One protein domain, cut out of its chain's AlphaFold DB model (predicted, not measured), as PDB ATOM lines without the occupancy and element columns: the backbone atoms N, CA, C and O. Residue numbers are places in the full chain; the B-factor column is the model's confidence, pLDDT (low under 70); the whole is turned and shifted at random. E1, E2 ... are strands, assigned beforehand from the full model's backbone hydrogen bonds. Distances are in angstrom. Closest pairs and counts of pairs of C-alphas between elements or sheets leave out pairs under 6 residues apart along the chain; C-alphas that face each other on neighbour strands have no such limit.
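AT A GLANCE: This is residues 118 to 250 of the 653 residues of an uncharacterized protein of Digitaria exilis (UniProt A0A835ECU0). Two four-stranded sheets lie partly face to face as a sandwich with their strands crossed, close together at the edge strands E1 and E5, 8.2 A centre to centre, while the edge strands E4 and E8 are 18.1 A centre to centre and come near each other at one pair of C-alphas, those of Trp 164 and Val 206. A two-stranded hairpin, E9 and E10, lies on the far side of the second sheet from the first, with E9 near E5. The printed part has 133 residues, with no named helix and ten named strands, E1 to E10 in chain order; both larger sheets are antiparallel, in the orders E1 E2 E3 E4 and E5 E6 E7 E8. The class is all strand, though under half of the residues, 62 of 133, are in named strands. The whole is compact, with a radius of gyration of the C-alphas of 15.9 A and spans of 54 by 36 by 22 A.

HOW THE PARTS SIT: E1, residues 122 to 126, E2, 133 to 140, E3, 146 to 153, and E4, 158 to 165, form a meander, each strand the antiparallel neighbour of the one before. This sheet is twisted. N 123 and O 136 of E1 and E2 are 2.8 A apart, N 137 and O 150 of E2 and E3 2.9 A, and N 160 and O 151 of E3 and E4 2.8 A, within hydrogen-bond range. E5, residues 176 to 179, E6, 184 to 189, E7, 193 to 198, and E8, 206 to 210, form a second meander, with N 178 and O 186 at 2.8 A, N 195 and O 187 at 2.8 A, and N 194 and O 209 at 2.8 A. The two sheets make a sandwich, two sheets face to face, with best planes 22 degrees apart and strands at 42 degrees. The closest C-alphas of E1 and E5, Gly 123 and Val 177, are 5.5 A apart; those of E4 and E8, Trp 164 and Val 206, 7.8 A. E9, residues 231 to 236, and E10, 239 to 244, are a hairpin, with N 241 and O 234 at 2.8 A. The closest C-alphas of E5 and E9, Val 178 and Phe 235, are 7.0 A apart, while E5 and E10 are apart.

IN THESE COORDINATES: E1 begins at C-alpha 122, (-82.248, 66.356, 16.211). E2, E3 and E4 are 23.8, 22.8 and 23.2 A long. E6 and E7 measure 16.6 and 16.7 A, E9 and E10 16.6 and 16.0 A. E10 ends at C-alpha 244, (-94.431, 85.106, 9.955).

THE WHOLE: The farthest C-alphas, Thr 156 and Lys 249, are 54.2 A apart. The printed part has no cut. The link E8 to E9 is long, residues 211 to 230. Confidence is under 70 at residues 129, 142 to 145, 165 to 171, 217 and 248 to 250.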
ATOM      1  N   HIS A 118     -76.704  67.800  12.540       76.50
ATOM      2  CA  HIS A 118     -76.873  69.197  12.913       76.50
ATOM      3  C   HIS A 118     -77.943  69.326  14.016       76.50
ATOM      4  O   HIS A 118     -78.913  68.569  14.012       76.50
ATOM      5  N   PRO A 119     -77.837  70.276  14.971       80.12
ATOM      6  CA  PRO A 119     -78.829  70.405  16.044       80.12
ATOM      7  C   PRO A 119     -80.257  70.697  15.558       80.12
ATOM      8  O   PRO A 119     -81.202  70.420  16.285       80.12
ATOM      9  N   SER A 120     -80.435  71.229  14.341       82.31
ATOM     10  CA  SER A 120     -81.766  71.426  13.741       82.31
ATOM     11  C   SER A 120     -82.410  70.150  13.188       82.31
ATOM     12  O   SER A 120     -83.598  70.169  12.888       82.31
ATOM     13  N   GLU A 121     -81.660  69.051  13.070       86.12
ATOM     14  CA  GLU A 121     -82.145  67.738  12.616       86.12
ATOM     15  C   GLU A 121     -82.523  66.818  13.789       86.12
ATOM     16  O   GLU A 121     -83.151  65.777  13.588       86.12
ATOM     17  N   LEU A 122     -82.113  67.177  15.012       88.62
ATOM     18  CA  LEU A 122     -82.248  66.356  16.211       88.62
ATOM     19  C   LEU A 122     -83.582  66.611  16.920       88.62
ATOM     20  O   LEU A 122     -83.757  67.609  17.616       88.62
ATOM     21  N   GLY A 123     -84.495  65.650  16.813       89.75
ATOM     22  CA  GLY A 123     -85.636  65.526  17.709       89.75
ATOM     23  C   GLY A 123     -85.244  64.822  19.007       89.75
ATOM     24  O   GLY A 123     -84.457  63.874  19.001       89.75
ATOM     25  N   PHE A 124     -85.814  65.267  20.125       90.00
ATOM     26  CA  PHE A 124     -85.585  64.688  21.449       90.00
ATOM     27  C   PHE A 124     -86.862  64.726  22.276       90.00
ATOM     28  O   PHE A 124     -87.589  65.724  22.278       90.00
ATOM     29  N   PHE A 125     -87.113  63.654  23.023       88.31
ATOM     30  CA  PHE A 125     -88.182  63.614  24.012       88.31
ATOM     31  C   PHE A 125     -87.921  62.557  25.084       88.31
ATOM     32  O   PHE A 125     -87.151  61.613  24.906       88.31
ATOM     33  N   THR A 126     -88.611  62.711  26.210       85.81
ATOM     34  CA  THR A 126     -88.579  61.786  27.350       85.81
ATOM     35  C   THR A 126     -89.929  61.098  27.495       85.81
ATOM     36  O   THR A 126     -90.961  61.756  27.346       85.81
ATOM     37  N   CYS A 127     -89.955  59.806  27.819       75.19
ATOM     38  CA  CYS A 127     -91.205  59.044  27.856       75.19
ATOM     39  C   CYS A 127     -91.895  59.126  29.231       75.19
ATOM     40  O   CYS A 127     -91.457  58.483  30.189       75.19
ATOM     41  N   GLY A 128     -92.982  59.900  29.335       70.94
ATOM     42  CA  GLY A 128     -93.775  60.028  30.568       70.94
ATOM     43  C   GLY A 128     -92.927  60.470  31.765       70.94
ATOM     44  O   GLY A 128     -92.069  61.338  31.617       70.94
ATOM     45  N   ASP A 129     -93.111  59.838  32.925       66.69
ATOM     46  CA  ASP A 129     -92.308  60.080  34.138       66.69
ATOM     47  C   ASP A 129     -90.995  59.279  34.189       66.69
ATOM     48  O   ASP A 129     -90.255  59.360  35.166       66.69
ATOM     49  N   SER A 130     -90.668  58.503  33.149       70.56
ATOM     50  CA  SER A 130     -89.424  57.731  33.138       70.56
ATOM     51  C   SER A 130     -88.190  58.608  32.884       70.56
ATOM     52  O   SER A 130     -88.253  59.665  32.246       70.56
ATOM     53  N   GLU A 131     -87.045  58.111  33.355       77.06
ATOM     54  CA  GLU A 131     -85.701  58.600  33.020       77.06
ATOM     55  C   GLU A 131     -85.248  58.145  31.608       77.06
ATOM     56  O   GLU A 131     -84.116  58.442  31.202       77.06
ATOM     57  N   ASP A 132     -86.107  57.433  30.861       87.75
ATOM     58  CA  ASP A 132     -85.850  57.053  29.472       87.75
ATOM     59  C   ASP A 132     -86.103  58.226  28.518       87.75
ATOM     60  O   ASP A 132     -87.109  58.944  28.601       87.75
ATOM     61  N   PHE A 133     -85.204  58.369  27.550       90.00
ATOM     62  CA  PHE A 133     -85.300  59.338  26.473       90.00
ATOM     63  C   PHE A 133     -85.030  58.687  25.120       90.00
ATOM     64  O   PHE A 133     -84.360  57.655  25.005       90.00
ATOM     65  N   PHE A 134     -85.541  59.346  24.091       90.81
ATOM     66  CA  PHE A 134     -85.321  58.999  22.703       90.81
ATOM     67  C   PHE A 134     -84.734  60.201  21.976       90.81
ATOM     68  O   PHE A 134     -85.083  61.352  22.253       90.81
ATOM     69  N   MET A 135     -83.851  59.917  21.028       90.75
ATOM     70  CA  MET A 135     -83.392  60.886  20.036       90.75
ATOM     71  C   MET A 135     -83.814  60.377  18.669       90.75
ATOM     72  O   MET A 135     -83.733  59.175  18.426       90.75
ATOM     73  N   ALA A 136     -84.214  61.266  17.770       90.81
ATOM     74  CA  ALA A 136     -84.448  60.905  16.382       90.81
ATOM     75  C   ALA A 136     -83.842  61.941  15.441       90.81
ATOM     76  O   ALA A 136     -83.896  63.140  15.704       90.81
ATOM     77  N   VAL A 137     -83.274  61.469  14.338       89.12
ATOM     78  CA  VAL A 137     -82.629  62.290  13.315       89.12
ATOM     79  C   VAL A 137     -83.121  61.814  11.959       89.12
ATOM     80  O   VAL A 137     -82.894  60.661  11.598       89.12
ATOM     81  N   LEU A 138     -83.779  62.702  11.217       86.56
ATOM     82  CA  LEU A 138     -84.258  62.457   9.860       86.56
ATOM     83  C   LEU A 138     -83.354  63.208   8.879       86.56
ATOM     84  O   LEU A 138     -83.285  64.437   8.938       86.56
ATOM     85  N   ARG A 139     -82.658  62.490   7.990       79.25
ATOM     86  CA  ARG A 139     -81.772  63.099   6.981       79.25
ATOM     87  C   ARG A 139     -82.019  62.543   5.580       79.25
ATOM     88  O   ARG A 139     -82.189  61.331   5.453       79.25
ATOM     89  N   PRO A 140     -81.996  63.391   4.536       76.31
ATOM     90  CA  PRO A 140     -82.076  62.936   3.155       76.31
ATOM     91  C   PRO A 140     -80.817  62.155   2.758       76.31
ATOM     92  O   PRO A 140     -79.715  62.411   3.251       76.31
ATOM     93  N   ARG A 141     -80.979  61.220   1.824       72.56
ATOM     94  CA  ARG A 141     -79.882  60.530   1.139       72.56
ATOM     95  C   ARG A 141     -79.493  61.248  -0.152       72.56
ATOM     96  O   ARG A 141     -80.178  62.144  -0.632       72.56
ATOM     97  N   PHE A 142     -78.388  60.801  -0.751       59.38
ATOM     98  CA  PHE A 142     -77.978  61.213  -2.100       59.38
ATOM     99  C   PHE A 142     -78.941  60.731  -3.197       59.38
ATOM    100  O   PHE A 142     -78.979  61.309  -4.283       59.38
ATOM    101  N   VAL A 143     -79.711  59.672  -2.929       61.31
ATOM    102  CA  VAL A 143     -80.827  59.257  -3.781       61.31
ATOM    103  C   VAL A 143     -81.994  60.192  -3.486       61.31
ATOM    104  O   VAL A 143     -82.436  60.292  -2.342       61.31
ATOM    105  N   HIS A 144     -82.484  60.884  -4.517       62.41
ATOM    106  CA  HIS A 144     -83.670  61.730  -4.408       62.41
ATOM    107  C   HIS A 144     -84.815  60.938  -3.767       62.41
ATOM    108  O   HIS A 144     -85.014  59.775  -4.107       62.41
ATOM    109  N   LEU A 145     -85.578  61.593  -2.888       66.62
ATOM    110  CA  LEU A 145     -86.737  61.040  -2.173       66.62
ATOM    111  C   LEU A 145     -86.447  60.049  -1.031       66.62
ATOM    112  O   LEU A 145     -87.355  59.791  -0.241       66.62
ATOM    113  N   GLU A 146     -85.230  59.528  -0.879       76.31
ATOM    114  CA  GLU A 146     -84.886  58.653   0.250       76.31
ATOM    115  C   GLU A 146     -84.422  59.448   1.479       76.31
ATOM    116  O   GLU A 146     -83.636  60.391   1.362       76.31
ATOM    117  N   TYR A 147     -84.846  59.029   2.672       80.25
ATOM    118  CA  TYR A 147     -84.345  59.545   3.949       80.25
ATOM    119  C   TYR A 147     -84.006  58.393   4.900       80.25
ATOM    120  O   TYR A 147     -84.735  57.402   4.986       80.25
ATOM    121  N   ASP A 148     -82.930  58.558   5.668       84.38
ATOM    122  CA  ASP A 148     -82.648  57.734   6.841       84.38
ATOM    123  C   ASP A 148     -83.276  58.390   8.080       84.38
ATOM    124  O   ASP A 148     -82.948  59.527   8.436       84.38
ATOM    125  N   LEU A 149     -84.156  57.653   8.761       87.62
ATOM    126  CA  LEU A 149     -84.625  57.972  10.105       87.62
ATOM    127  C   LEU A 149     -83.819  57.136  11.108       87.62
ATOM    128  O   LEU A 149     -84.047  55.932  11.261       87.62
ATOM    129  N   HIS A 150     -82.873  57.788  11.783       87.75
ATOM    130  CA  HIS A 150     -82.094  57.214  12.878       87.75
ATOM    131  C   HIS A 150     -82.816  57.471  14.199       87.75
ATOM    132  O   HIS A 150     -83.140  58.619  14.494       87.75
ATOM    133  N   ILE A 151     -83.029  56.439  15.012       89.31
ATOM    134  CA  ILE A 151     -83.655  56.549  16.335       89.31
ATOM    135  C   ILE A 151     -82.706  55.946  17.372       89.31
ATOM    136  O   ILE A 151     -82.256  54.813  17.225       89.31
ATOM    137  N   PHE A 152     -82.411  56.686  18.436       90.06
ATOM    138  CA  PHE A 152     -81.730  56.176  19.623       90.06
ATOM    139  C   PHE A 152     -82.738  55.940  20.743       90.06
ATOM    140  O   PHE A 152     -83.585  56.795  21.008       90.06
ATOM    141  N   SER A 153     -82.594  54.818  21.442       90.06
ATOM    142  CA  SER A 153     -83.353  54.488  22.649       90.06
ATOM    143  C   SER A 153     -82.402  54.368  23.835       90.06
ATOM    144  O   SER A 153     -81.536  53.489  23.852       90.06
ATOM    145  N   SER A 154     -82.584  55.195  24.871       90.56
ATOM    146  CA  SER A 154     -81.767  55.098  26.090       90.56
ATOM    147  C   SER A 154     -81.969  53.786  26.850       90.56
ATOM    148  O   SER A 154     -81.092  53.384  27.607       90.56
ATOM    149  N   ARG A 155     -83.120  53.125  26.656       88.81
ATOM    150  CA  ARG A 155     -83.479  51.871  27.334       88.81
ATOM    151  C   ARG A 155     -82.660  50.690  26.830       88.81
ATOM    152  O   ARG A 155     -82.221  49.863  27.621       88.81
ATOM    153  N   THR A 156     -82.492  50.591  25.513       88.88
ATOM    154  CA  THR A 156     -81.675  49.545  24.881       88.88
ATOM    155  C   THR A 156     -80.224  49.983  24.704       88.88
ATOM    156  O   THR A 156     -79.368  49.138  24.468       88.88
ATOM    157  N   ASN A 157     -79.946  51.286  24.829       88.56
ATOM    158  CA  ASN A 157     -78.665  51.918  24.528       88.56
ATOM    159  C   ASN A 157     -78.173  51.581  23.107       88.56
ATOM    160  O   ASN A 157     -76.999  51.294  22.885       88.56
ATOM    161  N   THR A 158     -79.095  51.593  22.141       87.50
ATOM    162  CA  THR A 158     -78.832  51.260  20.736       87.50
ATOM    163  C   THR A 158     -79.460  52.273  19.788       87.50
ATOM    164  O   THR A 158     -80.473  52.905  20.100       87.50
ATOM    165  N   TRP A 159     -78.846  52.394  18.611       87.56
ATOM    166  CA  TRP A 159     -79.405  53.087  17.457       87.56
ATOM    167  C   TRP A 159     -80.104  52.088  16.536       87.56
ATOM    168  O   TRP A 159     -79.565  51.018  16.249       87.56
ATOM    169  N   THR A 160     -81.278  52.455  16.038       86.88
ATOM    170  CA  THR A 160     -81.970  51.790  14.934       86.88
ATOM    171  C   THR A 160     -82.042  52.745  13.746       86.88
ATOM    172  O   THR A 160     -82.138  53.960  13.914       86.88
ATOM    173  N   ILE A 161     -81.955  52.205  12.532       85.56
ATOM    174  CA  ILE A 161     -82.052  52.977  11.290       85.56
ATOM    175  C   ILE A 161     -83.212  52.402  10.490       85.56
ATOM    176  O   ILE A 161     -83.278  51.193  10.274       85.56
ATOM    177  N   SER A 162     -84.126  53.269  10.068       82.75
ATOM    178  CA  SER A 162     -85.245  52.917   9.199       82.75
ATOM    179  C   SER A 162     -85.215  53.773   7.938       82.75
ATOM    180  O   SER A 162     -85.013  54.983   8.008       82.75
ATOM    181  N   LEU A 163     -85.394  53.122   6.789       79.44
ATOM    182  CA  LEU A 163     -85.508  53.789   5.495       79.44
ATOM    183  C   LEU A 163     -86.921  54.336   5.318       79.44
ATOM    184  O   LEU A 163     -87.899  53.621   5.549       79.44
ATOM    185  N   TRP A 164     -87.011  55.576   4.852       75.81
ATOM    186  CA  TRP A 164     -88.259  56.201   4.443       75.81
ATOM    187  C   TRP A 164     -88.156  56.757   3.019       75.81
ATOM    188  O   TRP A 164     -87.095  57.208   2.588       75.81
ATOM    189  N   TYR A 165     -89.283  56.722   2.311       68.00
ATOM    190  CA  TYR A 165     -89.441  57.203   0.943       68.00
ATOM    191  C   TYR A 165     -90.472  58.330   0.929       68.00
ATOM    192  O   TYR A 165     -91.566  58.173   1.474       68.00
ATOM    193  N   LYS A 166     -90.123  59.453   0.300       65.81
ATOM    194  CA  LYS A 166     -91.014  60.587   0.063       65.81
ATOM    195  C   LYS A 166     -91.653  60.467  -1.323       65.81
ATOM    196  O   LYS A 166     -90.939  60.359  -2.306       65.81
ATOM    197  N   ASP A 167     -92.969  60.595  -1.436       56.75
ATOM    198  CA  ASP A 167     -93.656  60.518  -2.741       56.75
ATOM    199  C   ASP A 167     -93.571  61.821  -3.581       56.75
ATOM    200  O   ASP A 167     -94.210  61.933  -4.623       56.75
ATOM    201  N   ASP A 168     -92.808  62.829  -3.134       60.12
ATOM    202  CA  ASP A 168     -92.807  64.204  -3.663       60.12
ATOM    203  C   ASP A 168     -91.384  64.798  -3.777       60.12
ATOM    204  O   ASP A 168     -90.626  64.827  -2.802       60.12
ATOM    205  N   TYR A 169     -91.067  65.332  -4.966       56.34
ATOM    206  CA  TYR A 169     -89.779  65.897  -5.397       56.34
ATOM    207  C   TYR A 169     -89.285  67.129  -4.622       56.34
ATOM    208  O   TYR A 169     -88.136  67.537  -4.811       56.34
ATOM    209  N   LEU A 170     -90.093  67.737  -3.751       62.03
ATOM    210  CA  LEU A 170     -89.632  68.862  -2.938       62.03
ATOM    211  C   LEU A 170     -88.559  68.417  -1.923       62.03
ATOM    212  O   LEU A 170     -88.859  67.743  -0.934       62.03
ATOM    213  N   VAL A 171     -87.315  68.855  -2.134       68.06
ATOM    214  CA  VAL A 171     -86.240  68.805  -1.124       68.06
ATOM    215  C   VAL A 171     -86.718  69.520   0.145       68.06
ATOM    216  O   VAL A 171     -87.277  70.610   0.046       68.06
ATOM    217  N   HIS A 172     -86.528  68.901   1.310       77.62
ATOM    218  CA  HIS A 172     -86.913  69.434   2.619       77.62
ATOM    219  C   HIS A 172     -85.652  69.663   3.456       77.62
ATOM    220  O   HIS A 172     -84.863  68.732   3.630       77.62
ATOM    221  N   GLU A 173     -85.461  70.882   3.961       79.69
ATOM    222  CA  GLU A 173     -84.292  71.255   4.764       79.69
ATOM    223  C   GLU A 173     -84.710  71.618   6.196       79.69
ATOM    224  O   GLU A 173     -85.531  72.504   6.420       79.69
ATOM    225  N   ASN A 174     -84.143  70.921   7.184       84.88
ATOM    226  CA  ASN A 174     -84.559  71.040   8.582       84.88
ATOM    227  C   ASN A 174     -84.027  72.343   9.224       84.88
ATOM    228  O   ASN A 174     -82.890  72.387   9.707       84.88
ATOM    229  N   ASP A 175     -84.862  73.382   9.315       88.06
ATOM    230  CA  ASP A 175     -84.620  74.597  10.111       88.06
ATOM    231  C   ASP A 175     -84.652  74.307  11.619       88.06
ATOM    232  O   ASP A 175     -83.898  74.909  12.398       88.06
ATOM    233  N   THR A 176     -85.555  73.425  12.060       88.81
ATOM    234  CA  THR A 176     -85.740  73.039  13.468       88.81
ATOM    235  C   THR A 176     -86.512  71.726  13.597       88.81
ATOM    236  O   THR A 176     -87.252  71.351  12.692       88.81
ATOM    237  N   VAL A 177     -86.428  71.074  14.760       90.62
ATOM    238  CA  VAL A 177     -87.383  70.025  15.155       90.62
ATOM    239  C   VAL A 177     -88.285  70.555  16.266       90.62
ATOM    240  O   VAL A 177     -87.816  71.251  17.170       90.62
ATOM    241  N   VAL A 178     -89.573  70.228  16.202       89.38
ATOM    242  CA  VAL A 178     -90.537  70.417  17.294       89.38
ATOM    243  C   VAL A 178     -90.960  69.065  17.858       89.38
ATOM    244  O   VAL A 178     -91.197  68.109  17.118       89.38
ATOM    245  N   THR A 179     -91.061  68.990  19.182       88.06
ATOM    246  CA  THR A 179     -91.539  67.802  19.895       88.06
ATOM    247  C   THR A 179     -93.020  67.969  20.211       88.06
ATOM    248  O   THR A 179     -93.410  68.937  20.864       88.06
ATOM    249  N   LEU A 180     -93.839  67.028  19.744       85.31
ATOM    250  CA  LEU A 180     -95.270  66.955  20.012       85.31
ATOM    251  C   LEU A 180     -95.545  65.871  21.074       85.31
ATOM    252  O   LEU A 180     -94.649  65.153  21.527       85.31
ATOM    253  N   GLU A 181     -96.798  65.760  21.511       81.38
ATOM    254  CA  GLU A 181     -97.190  64.769  22.517       81.38
ATOM    255  C   GLU A 181     -97.069  63.322  22.001       81.38
ATOM    256  O   GLU A 181     -97.186  63.043  20.807       81.38
ATOM    257  N   GLY A 182     -96.851  62.374  22.917       80.44
ATOM    258  CA  GLY A 182     -96.919  60.940  22.614       80.44
ATOM    259  C   GLY A 182     -95.773  60.359  21.775       80.44
ATOM    260  O   GLY A 182     -95.925  59.251  21.276       80.44
ATOM    261  N   GLY A 183     -94.644  61.064  21.623       85.25
ATOM    262  CA  GLY A 183     -93.503  60.610  20.803       85.25
ATOM    263  C   GLY A 183     -93.578  61.019  19.328       85.25
ATOM    264  O   GLY A 183     -92.728  60.628  18.526       85.25
ATOM    265  N   LEU A 184     -94.574  61.838  18.977       89.75
ATOM    266  CA  LEU A 184     -94.676  62.497  17.685       89.75
ATOM    267  C   LEU A 184     -93.627  63.619  17.588       89.75
ATOM    268  O   LEU A 184     -93.577  64.521  18.421       89.75
ATOM    269  N   LEU A 185     -92.787  63.566  16.560       91.94
ATOM    270  CA  LEU A 185     -91.775  64.572  16.248       91.94
ATOM    271  C   LEU A 185     -92.096  65.233  14.911       91.94
ATOM    272  O   LEU A 185     -92.641  64.590  14.015       91.94
ATOM    273  N   GLY A 186     -91.754  66.513  14.784       91.88
ATOM    274  CA  GLY A 186     -91.936  67.288  13.566       91.88
ATOM    275  C   GLY A 186     -90.646  67.958  13.120       91.88
ATOM    276  O   GLY A 186     -90.208  68.908  13.762       91.88
ATOM    277  N   TRP A 187     -90.057  67.494  12.022       92.31
ATOM    278  CA  TRP A 187     -88.946  68.178  11.355       92.31
ATOM    279  C   TRP A 187     -89.517  69.279  10.470       92.31
ATOM    280  O   TRP A 187     -90.444  69.028   9.702       92.31
ATOM    281  N   VAL A 188     -89.034  70.506  10.639       92.00
ATOM    282  CA  VAL A 188     -89.643  71.695  10.042       92.00
ATOM    283  C   VAL A 188     -88.681  72.368   9.081       92.00
ATOM    284  O   VAL A 188     -87.582  72.754   9.472       92.00
ATOM    285  N   ASP A 189     -89.166  72.579   7.865       90.62
ATOM    286  CA  ASP A 189     -88.649  73.495   6.858       90.62
ATOM    287  C   ASP A 189     -89.597  74.700   6.872       90.62
ATOM    288  O   ASP A 189     -90.756  74.606   6.456       90.62
ATOM    289  N   LEU A 190     -89.158  75.832   7.420       91.19
ATOM    290  CA  LEU A 190     -90.037  76.988   7.624       91.19
ATOM    291  C   LEU A 190     -90.467  77.630   6.293       91.19
ATOM    292  O   LEU A 190     -91.450  78.374   6.262       91.19
ATOM    293  N   TRP A 191     -89.779  77.340   5.185       88.44
ATOM    294  CA  TRP A 191     -90.207  77.763   3.855       88.44
ATOM    295  C   TRP A 191     -91.272  76.841   3.254       88.44
ATOM    296  O   TRP A 191     -92.172  77.345   2.582       88.44
ATOM    297  N   ARG A 192     -91.202  75.525   3.494       86.75
ATOM    298  CA  ARG A 192     -92.008  74.523   2.773       86.75
ATOM    299  C   ARG A 192     -93.079  73.827   3.606       86.75
ATOM    300  O   ARG A 192     -94.181  73.625   3.099       86.75
ATOM    301  N   GLY A 193     -92.789  73.422   4.841       88.88
ATOM    302  CA  GLY A 193     -93.686  72.560   5.614       88.88
ATOM    303  C   GLY A 193     -93.025  71.776   6.745       88.88
ATOM    304  O   GLY A 193     -91.879  71.998   7.120       88.88
ATOM    305  N   ILE A 194     -93.757  70.801   7.277       90.38
ATOM    306  CA  ILE A 194     -93.348  69.958   8.403       90.38
ATOM    307  C   ILE A 194     -93.526  68.472   8.072       90.38
ATOM    308  O   ILE A 194     -94.576  68.048   7.589       90.38
ATOM    309  N   LEU A 195     -92.492  67.674   8.342       89.25
ATOM    310  CA  LEU A 195     -92.513  66.214   8.310       89.25
ATOM    311  C   LEU A 195     -92.799  65.697   9.724       89.25
ATOM    312  O   LEU A 195     -91.947  65.772  10.604       89.25
ATOM    313  N   LEU A 196     -94.006  65.180   9.951       90.00
ATOM    314  CA  LEU A 196     -94.447  64.609  11.224       90.00
ATOM    315  C   LEU A 196     -94.239  63.092  11.250       90.00
ATOM    316  O   LEU A 196     -94.800  62.399  10.407       90.00
ATOM    317  N   CYS A 197     -93.529  62.552  12.240       88.44
ATOM    318  CA  CYS A 197     -93.403  61.107  12.444       88.44
ATOM    319  C   CYS A 197     -93.530  60.734  13.922       88.44
ATOM    320  O   CYS A 197     -92.867  61.328  14.770       88.44
ATOM    321  N   ASN A 198     -94.357  59.735  14.240       89.88
ATOM    322  CA  ASN A 198     -94.325  59.112  15.561       89.88
ATOM    323  C   ASN A 198     -93.228  58.045  15.578       89.88
ATOM    324  O   ASN A 198     -93.358  57.000  14.943       89.88
ATOM    325  N   VAL A 199     -92.145  58.316  16.304       88.62
ATOM    326  CA  VAL A 199     -90.974  57.423  16.335       88.62
ATOM    327  C   VAL A 199     -91.100  56.298  17.367       88.62
ATOM    328  O   VAL A 199     -90.209  55.459  17.466       88.62
ATOM    329  N   LEU A 200     -92.201  56.267  18.130       87.31
ATOM    330  CA  LEU A 200     -92.556  55.151  19.013       87.31
ATOM    331  C   LEU A 200     -93.392  54.066  18.311       87.31
ATOM    332  O   LEU A 200     -93.588  52.993  18.883       87.31
ATOM    333  N   ASP A 201     -93.883  54.321  17.093       85.88
ATOM    334  CA  ASP A 201     -94.618  53.320  16.318       85.88
ATOM    335  C   ASP A 201     -93.675  52.203  15.842       85.88
ATOM    336  O   ASP A 201     -92.567  52.454  15.369       85.88
ATOM    337  N   SER A 202     -94.143  50.951  15.885       81.69
ATOM    338  CA  SER A 202     -93.376  49.779  15.424       81.69
ATOM    339  C   SER A 202     -93.014  49.824  13.933       81.69
ATOM    340  O   SER A 202     -92.073  49.160  13.499       81.69
ATOM    341  N   LYS A 203     -93.753  50.620  13.154       81.94
ATOM    342  CA  LYS A 203     -93.418  51.025  11.790       81.94
ATOM    343  C   LYS A 203     -93.674  52.535  11.672       81.94
ATOM    344  O   LYS A 203     -94.825  52.912  11.443       81.94
ATOM    345  N   PRO A 204     -92.647  53.388  11.838       81.62
ATOM    346  CA  PRO A 204     -92.812  54.837  11.777       81.62
ATOM    347  C   PRO A 204     -93.370  55.265  10.415       81.62
ATOM    348  O   PRO A 204     -92.891  54.822   9.370       81.62
ATOM    349  N   VAL A 205     -94.382  56.133  10.420       80.56
ATOM    350  CA  VAL A 205     -94.948  56.734   9.203       80.56
ATOM    351  C   VAL A 205     -94.723  58.236   9.261       80.56
ATOM    352  O   VAL A 205     -95.219  58.901  10.171       80.56
ATOM    353  N   VAL A 206     -93.974  58.770   8.298       81.88
ATOM    354  CA  VAL A 206     -93.799  60.217   8.139       81.88
ATOM    355  C   VAL A 206     -94.978  60.775   7.336       81.88
ATOM    356  O   VAL A 206     -95.370  60.208   6.317       81.88
ATOM    357  N   ARG A 207     -95.551  61.890   7.790       84.00
ATOM    358  CA  ARG A 207     -96.610  62.647   7.112       84.00
ATOM    359  C   ARG A 207     -96.116  64.055   6.833       84.00
ATOM    360  O   ARG A 207     -95.708  64.747   7.758       84.00
ATOM    361  N   TYR A 208     -96.190  64.488   5.582       85.38
ATOM    362  CA  TYR A 208     -95.879  65.863   5.211       85.38
ATOM    363  C   TYR A 208     -97.113  66.759   5.355       85.38
ATOM    364  O   TYR A 208     -98.208  66.388   4.931       85.38
ATOM    365  N   ILE A 209     -96.932  67.940   5.940       86.12
ATOM    366  CA  ILE A 209     -97.904  69.036   5.935       86.12
ATOM    367  C   ILE A 209     -97.203  70.245   5.323       86.12
ATOM    368  O   ILE A 209     -96.233  70.749   5.885       86.12
ATOM    369  N   GLN A 210     -97.699  70.713   4.181       86.38
ATOM    370  CA  GLN A 210     -97.184  71.908   3.522       86.38
ATOM    371  C   GLN A 210     -97.586  73.174   4.295       86.38
ATOM    372  O   GLN A 210     -98.703  73.277   4.807       86.38
ATOM    373  N   PHE A 211     -96.681  74.147   4.374       87.56
ATOM    374  CA  PHE A 211     -96.960  75.476   4.914       87.56
ATOM    375  C   PHE A 211     -97.443  76.444   3.823       87.56
ATOM    376  O   PHE A 211     -97.132  76.255   2.645       87.56
ATOM    377  N   PRO A 212     -98.174  77.514   4.195       84.56
ATOM    378  CA  PRO A 212     -98.486  78.604   3.280       84.56
ATOM    379  C   PRO A 212     -97.228  79.207   2.640       84.56
ATOM    380  O   PRO A 212     -96.170  79.301   3.277       84.56
ATOM    381  N   MET A 213     -97.371  79.690   1.404       82.25
ATOM    382  CA  MET A 213     -96.349  80.511   0.745       82.25
ATOM    383  C   MET A 213     -96.020  81.765   1.581       82.25
ATOM    384  O   MET A 213     -96.872  82.210   2.357       82.25
ATOM    385  N   PRO A 214     -94.804  82.330   1.462       82.75
ATOM    386  CA  PRO A 214     -94.425  83.568   2.146       82.75
ATOM    387  C   PRO A 214     -95.373  84.730   1.862       82.75
ATOM    388  O   PRO A 214     -95.937  84.843   0.772       82.75
ATOM    389  N   MET A 215     -95.498  85.636   2.833       77.81
ATOM    390  CA  MET A 215     -96.153  86.921   2.608       77.81
ATOM    391  C   MET A 215     -95.391  87.721   1.542       77.81
ATOM    392  O   MET A 215     -94.189  87.543   1.331       77.81
ATOM    393  N   PHE A 216     -96.102  88.595   0.828       74.75
ATOM    394  CA  PHE A 216     -95.613  89.205  -0.410       74.75
ATOM    395  C   PHE A 216     -94.274  89.954  -0.255       74.75
ATOM    396  O   PHE A 216     -93.378  89.794  -1.084       74.75
ATOM    397  N   GLY A 217     -94.086  90.722   0.821       69.38
ATOM    398  CA  GLY A 217     -92.833  91.420   1.129       69.38
ATOM    399  C   GLY A 217     -91.684  90.494   1.546       69.38
ATOM    400  O   GLY A 217     -90.522  90.898   1.483       69.38
ATOM    401  N   ASN A 218     -91.983  89.243   1.909       80.31
ATOM    402  CA  ASN A 218     -91.006  88.193   2.186       80.31
ATOM    403  C   ASN A 218     -90.723  87.274   0.984       80.31
ATOM    404  O   ASN A 218     -89.734  86.543   1.022       80.31
ATOM    405  N   MET A 219     -91.487  87.341  -0.113       77.62
ATOM    406  CA  MET A 219     -91.251  86.508  -1.307       77.62
ATOM    407  C   MET A 219     -89.850  86.683  -1.916       77.62
ATOM    408  O   MET A 219     -89.298  85.733  -2.460       77.62
ATOM    409  N   CYS A 220     -89.227  87.859  -1.780       72.44
ATOM    410  CA  CYS A 220     -87.843  88.080  -2.219       72.44
ATOM    411  C   CYS A 220     -86.790  87.326  -1.379       72.44
ATOM    412  O   CYS A 220     -85.666  87.150  -1.833       72.44
ATOM    413  N   GLN A 221     -87.142  86.879  -0.170       76.00
ATOM    414  CA  GLN A 221     -86.277  86.118   0.741       76.00
ATOM    415  C   GLN A 221     -86.476  84.600   0.626       76.00
ATOM    416  O   GLN A 221     -85.625  83.839   1.097       76.00
ATOM    417  N   TYR A 222     -87.578  84.166   0.002       81.19
ATOM    418  CA  TYR A 222     -87.954  82.765  -0.168       81.19
ATOM    419  C   TYR A 222     -86.824  81.962  -0.815       81.19
ATOM    420  O   TYR A 222     -86.396  82.271  -1.927       81.19
ATOM    421  N   LEU A 223     -86.322  80.948  -0.102       79.88
ATOM    422  CA  LEU A 223     -85.185  80.103  -0.504       79.88
ATOM    423  C   LEU A 223     -83.859  80.853  -0.785       79.88
ATOM    424  O   LEU A 223     -82.876  80.222  -1.161       79.88
ATOM    425  N   GLN A 224     -83.794  82.176  -0.580       77.00
ATOM    426  CA  GLN A 224     -82.570  82.983  -0.712       77.00
ATOM    427  C   GLN A 224     -81.877  83.226   0.634       77.00
ATOM    428  O   GLN A 224     -80.676  83.484   0.681       77.00
ATOM    429  N   THR A 225     -82.632  83.164   1.733       79.56
ATOM    430  CA  THR A 225     -82.136  83.416   3.094       79.56
ATOM    431  C   THR A 225     -82.716  82.414   4.098       79.56
ATOM    432  O   THR A 225     -83.789  81.861   3.837       79.56
ATOM    433  N   PRO A 226     -82.062  82.194   5.259       82.38
ATOM    434  CA  PRO A 226     -82.606  81.357   6.325       82.38
ATOM    435  C   PRO A 226     -83.968  81.869   6.803       82.38
ATOM    436  O   PRO A 226     -84.089  83.006   7.266       82.38
ATOM    437  N   ALA A 227     -84.985  81.012   6.728       87.31
ATOM    438  CA  ALA A 227     -86.366  81.364   7.046       87.31
ATOM    439  C   ALA A 227     -86.542  81.878   8.482       87.31
ATOM    440  O   ALA A 227     -87.335  82.787   8.711       87.31
ATOM    441  N   ARG A 228     -85.744  81.363   9.430       86.81
ATOM    442  CA  ARG A 228     -85.750  81.713  10.866       86.81
ATOM    443  C   ARG A 228     -85.610  83.222  11.170       86.81
ATOM    444  O   ARG A 228     -85.876  83.645  12.289       86.81
ATOM    445  N   ALA A 229     -85.189  84.046  10.205       84.50
ATOM    446  CA  ALA A 229     -85.162  85.505  10.347       84.50
ATOM    447  C   ALA A 229     -86.554  86.169  10.263       84.50
ATOM    448  O   ALA A 229     -86.740  87.263  10.795       84.50
ATOM    449  N   VAL A 230     -87.514  85.529   9.585       86.50
ATOM    450  CA  VAL A 230     -88.859  86.067   9.303       86.50
ATOM    451  C   VAL A 230     -89.992  85.096   9.634       86.50
ATOM    452  O   VAL A 230     -91.126  85.533   9.787       86.50
ATOM    453  N   ARG A 231     -89.712  83.799   9.777       91.62
ATOM    454  CA  ARG A 231     -90.675  82.752  10.132       91.62
ATOM    455  C   ARG A 231     -90.230  81.991  11.371       91.62
ATOM    456  O   ARG A 231     -89.039  81.784  11.577       91.62
ATOM    457  N   ASP A 232     -91.193  81.530  12.156       91.06
ATOM    458  CA  ASP A 232     -90.973  80.582  13.249       91.06
ATOM    459  C   ASP A 232     -92.191  79.666  13.423       91.06
ATOM    460  O   ASP A 232     -93.283  79.951  12.930       91.06
ATOM    461  N   VAL A 233     -92.011  78.551  14.122       90.62
ATOM    462  CA  VAL A 233     -93.039  77.530  14.329       90.62
ATOM    463  C   VAL A 233     -93.161  77.206  15.810       90.62
ATOM    464  O   VAL A 233     -92.176  76.981  16.508       90.62
ATOM    465  N   THR A 234     -94.392  77.131  16.303       86.62
ATOM    466  CA  THR A 234     -94.663  76.700  17.676       86.62
ATOM    467  C   THR A 234     -95.690  75.580  17.687       86.62
ATOM    468  O   THR A 234     -96.623  75.570  16.886       86.62
ATOM    469  N   PHE A 235     -95.522  74.630  18.603       82.94
ATOM    470  CA  PHE A 235     -96.537  73.631  18.911       82.94
ATOM    471  C   PHE A 235     -97.079  73.898  20.314       82.94
ATOM    472  O   PHE A 235     -96.310  73.959  21.276       82.94
ATOM    473  N   ARG A 236     -98.395  74.089  20.439       76.88
ATOM    474  CA  ARG A 236     -99.061  74.267  21.735       76.88
ATOM    475  C   ARG A 236    -100.497  73.773  21.673       76.88
ATOM    476  O   ARG A 236    -101.185  74.012  20.685       76.88
ATOM    477  N   ASP A 237    -100.945  73.119  22.740       75.19
ATOM    478  CA  ASP A 237    -102.346  72.725  22.945       75.19
ATOM    479  C   ASP A 237    -102.927  71.855  21.803       75.19
ATOM    480  O   ASP A 237    -104.119  71.904  21.514       75.19
ATOM    481  N   GLY A 238    -102.076  71.071  21.126       77.06
ATOM    482  CA  GLY A 238    -102.446  70.245  19.967       77.06
ATOM    483  C   GLY A 238    -102.355  70.945  18.601       77.06
ATOM    484  O   GLY A 238    -102.533  70.287  17.576       77.06
ATOM    485  N   PHE A 239    -102.039  72.242  18.559       79.94
ATOM    486  CA  PHE A 239    -101.971  73.042  17.335       79.94
ATOM    487  C   PHE A 239    -100.534  73.381  16.943       79.94
ATOM    488  O   PHE A 239     -99.725  73.792  17.776       79.94
ATOM    489  N   ILE A 240    -100.246  73.278  15.644       85.88
ATOM    490  CA  ILE A 240     -99.045  73.846  15.024       85.88
ATOM    491  C   ILE A 240     -99.402  75.263  14.571       85.88
ATOM    492  O   ILE A 240    -100.329  75.445  13.783       85.88
ATOM    493  N   LYS A 241     -98.674  76.263  15.069       88.50
ATOM    494  CA  LYS A 241     -98.821  77.671  14.689       88.50
ATOM    495  C   LYS A 241     -97.562  78.125  13.967       88.50
ATOM    496  O   LYS A 241     -96.494  78.196  14.578       88.50
ATOM    497  N   LEU A 242     -97.708  78.434  12.681       90.06
ATOM    498  CA  LEU A 242     -96.702  79.151  11.904       90.06
ATOM    499  C   LEU A 242     -96.841  80.649  12.196       90.06
ATOM    500  O   LEU A 242     -97.942  81.197  12.153       90.06
ATOM    501  N   ILE A 243     -95.724  81.294  12.501       90.62
ATOM    502  CA  ILE A 243     -95.606  82.733  12.715       90.62
ATOM    503  C   ILE A 243     -94.774  83.278  11.561       90.62
ATOM    504  O   ILE A 243     -93.720  82.726  11.251       90.62
ATOM    505  N   GLU A 244     -95.217  84.370  10.943       89.62
ATOM    506  CA  GLU A 244     -94.431  85.106   9.955       89.62
ATOM    507  C   GLU A 244     -94.447  86.606  10.278       89.62
ATOM    508  O   GLU A 244     -95.481  87.173  10.629       89.62
ATOM    509  N   MET A 245     -93.280  87.239  10.179       86.00
ATOM    510  CA  MET A 245     -93.042  88.660  10.413       86.00
ATOM    511  C   MET A 245     -92.636  89.332   9.103       86.00
ATOM    512  O   MET A 245     -91.791  88.821   8.369       86.00
ATOM    513  N   GLU A 246     -93.193  90.507   8.831       80.00
ATOM    514  CA  GLU A 246     -92.913  91.285   7.624       80.00
ATOM    515  C   GLU A 246     -92.481  92.708   8.003       80.00
ATOM    516  O   GLU A 246     -93.144  93.388   8.789       80.00
ATOM    517  N   ASP A 247     -91.350  93.170   7.461       71.44
ATOM    518  CA  ASP A 247     -90.887  94.544   7.674       71.44
ATOM    519  C   ASP A 247     -91.646  95.500   6.747       71.44
ATOM    520  O   ASP A 247     -91.455  95.502   5.527       71.44
ATOM    521  N   GLN A 248     -92.461  96.377   7.336       58.97
ATOM    522  CA  GLN A 248     -93.218  97.395   6.604       58.97
ATOM    523  C   GLN A 248     -92.334  98.292   5.724       58.97
ATOM    524  O   GLN A 248     -92.783  98.746   4.673       58.97
ATOM    525  N   LYS A 249     -91.060  98.522   6.077       56.50
ATOM    526  CA  LYS A 249     -90.137  99.290   5.221       56.50
ATOM    527  C   LYS A 249     -89.874  98.590   3.886       56.50
ATOM    528  O   LYS A 249     -89.691  99.267   2.874       56.50
ATOM    529  N   ARG A 250     -89.883  97.252   3.866       50.38
ATOM    530  CA  ARG A 250     -89.693  96.446   2.652       50.38
ATOM    531  C   ARG A 250     -90.936  96.439   1.772       50.38
ATOM    532  O   ARG A 250     -90.773  96.570   0.564       50.38
TER     533      ARG A 250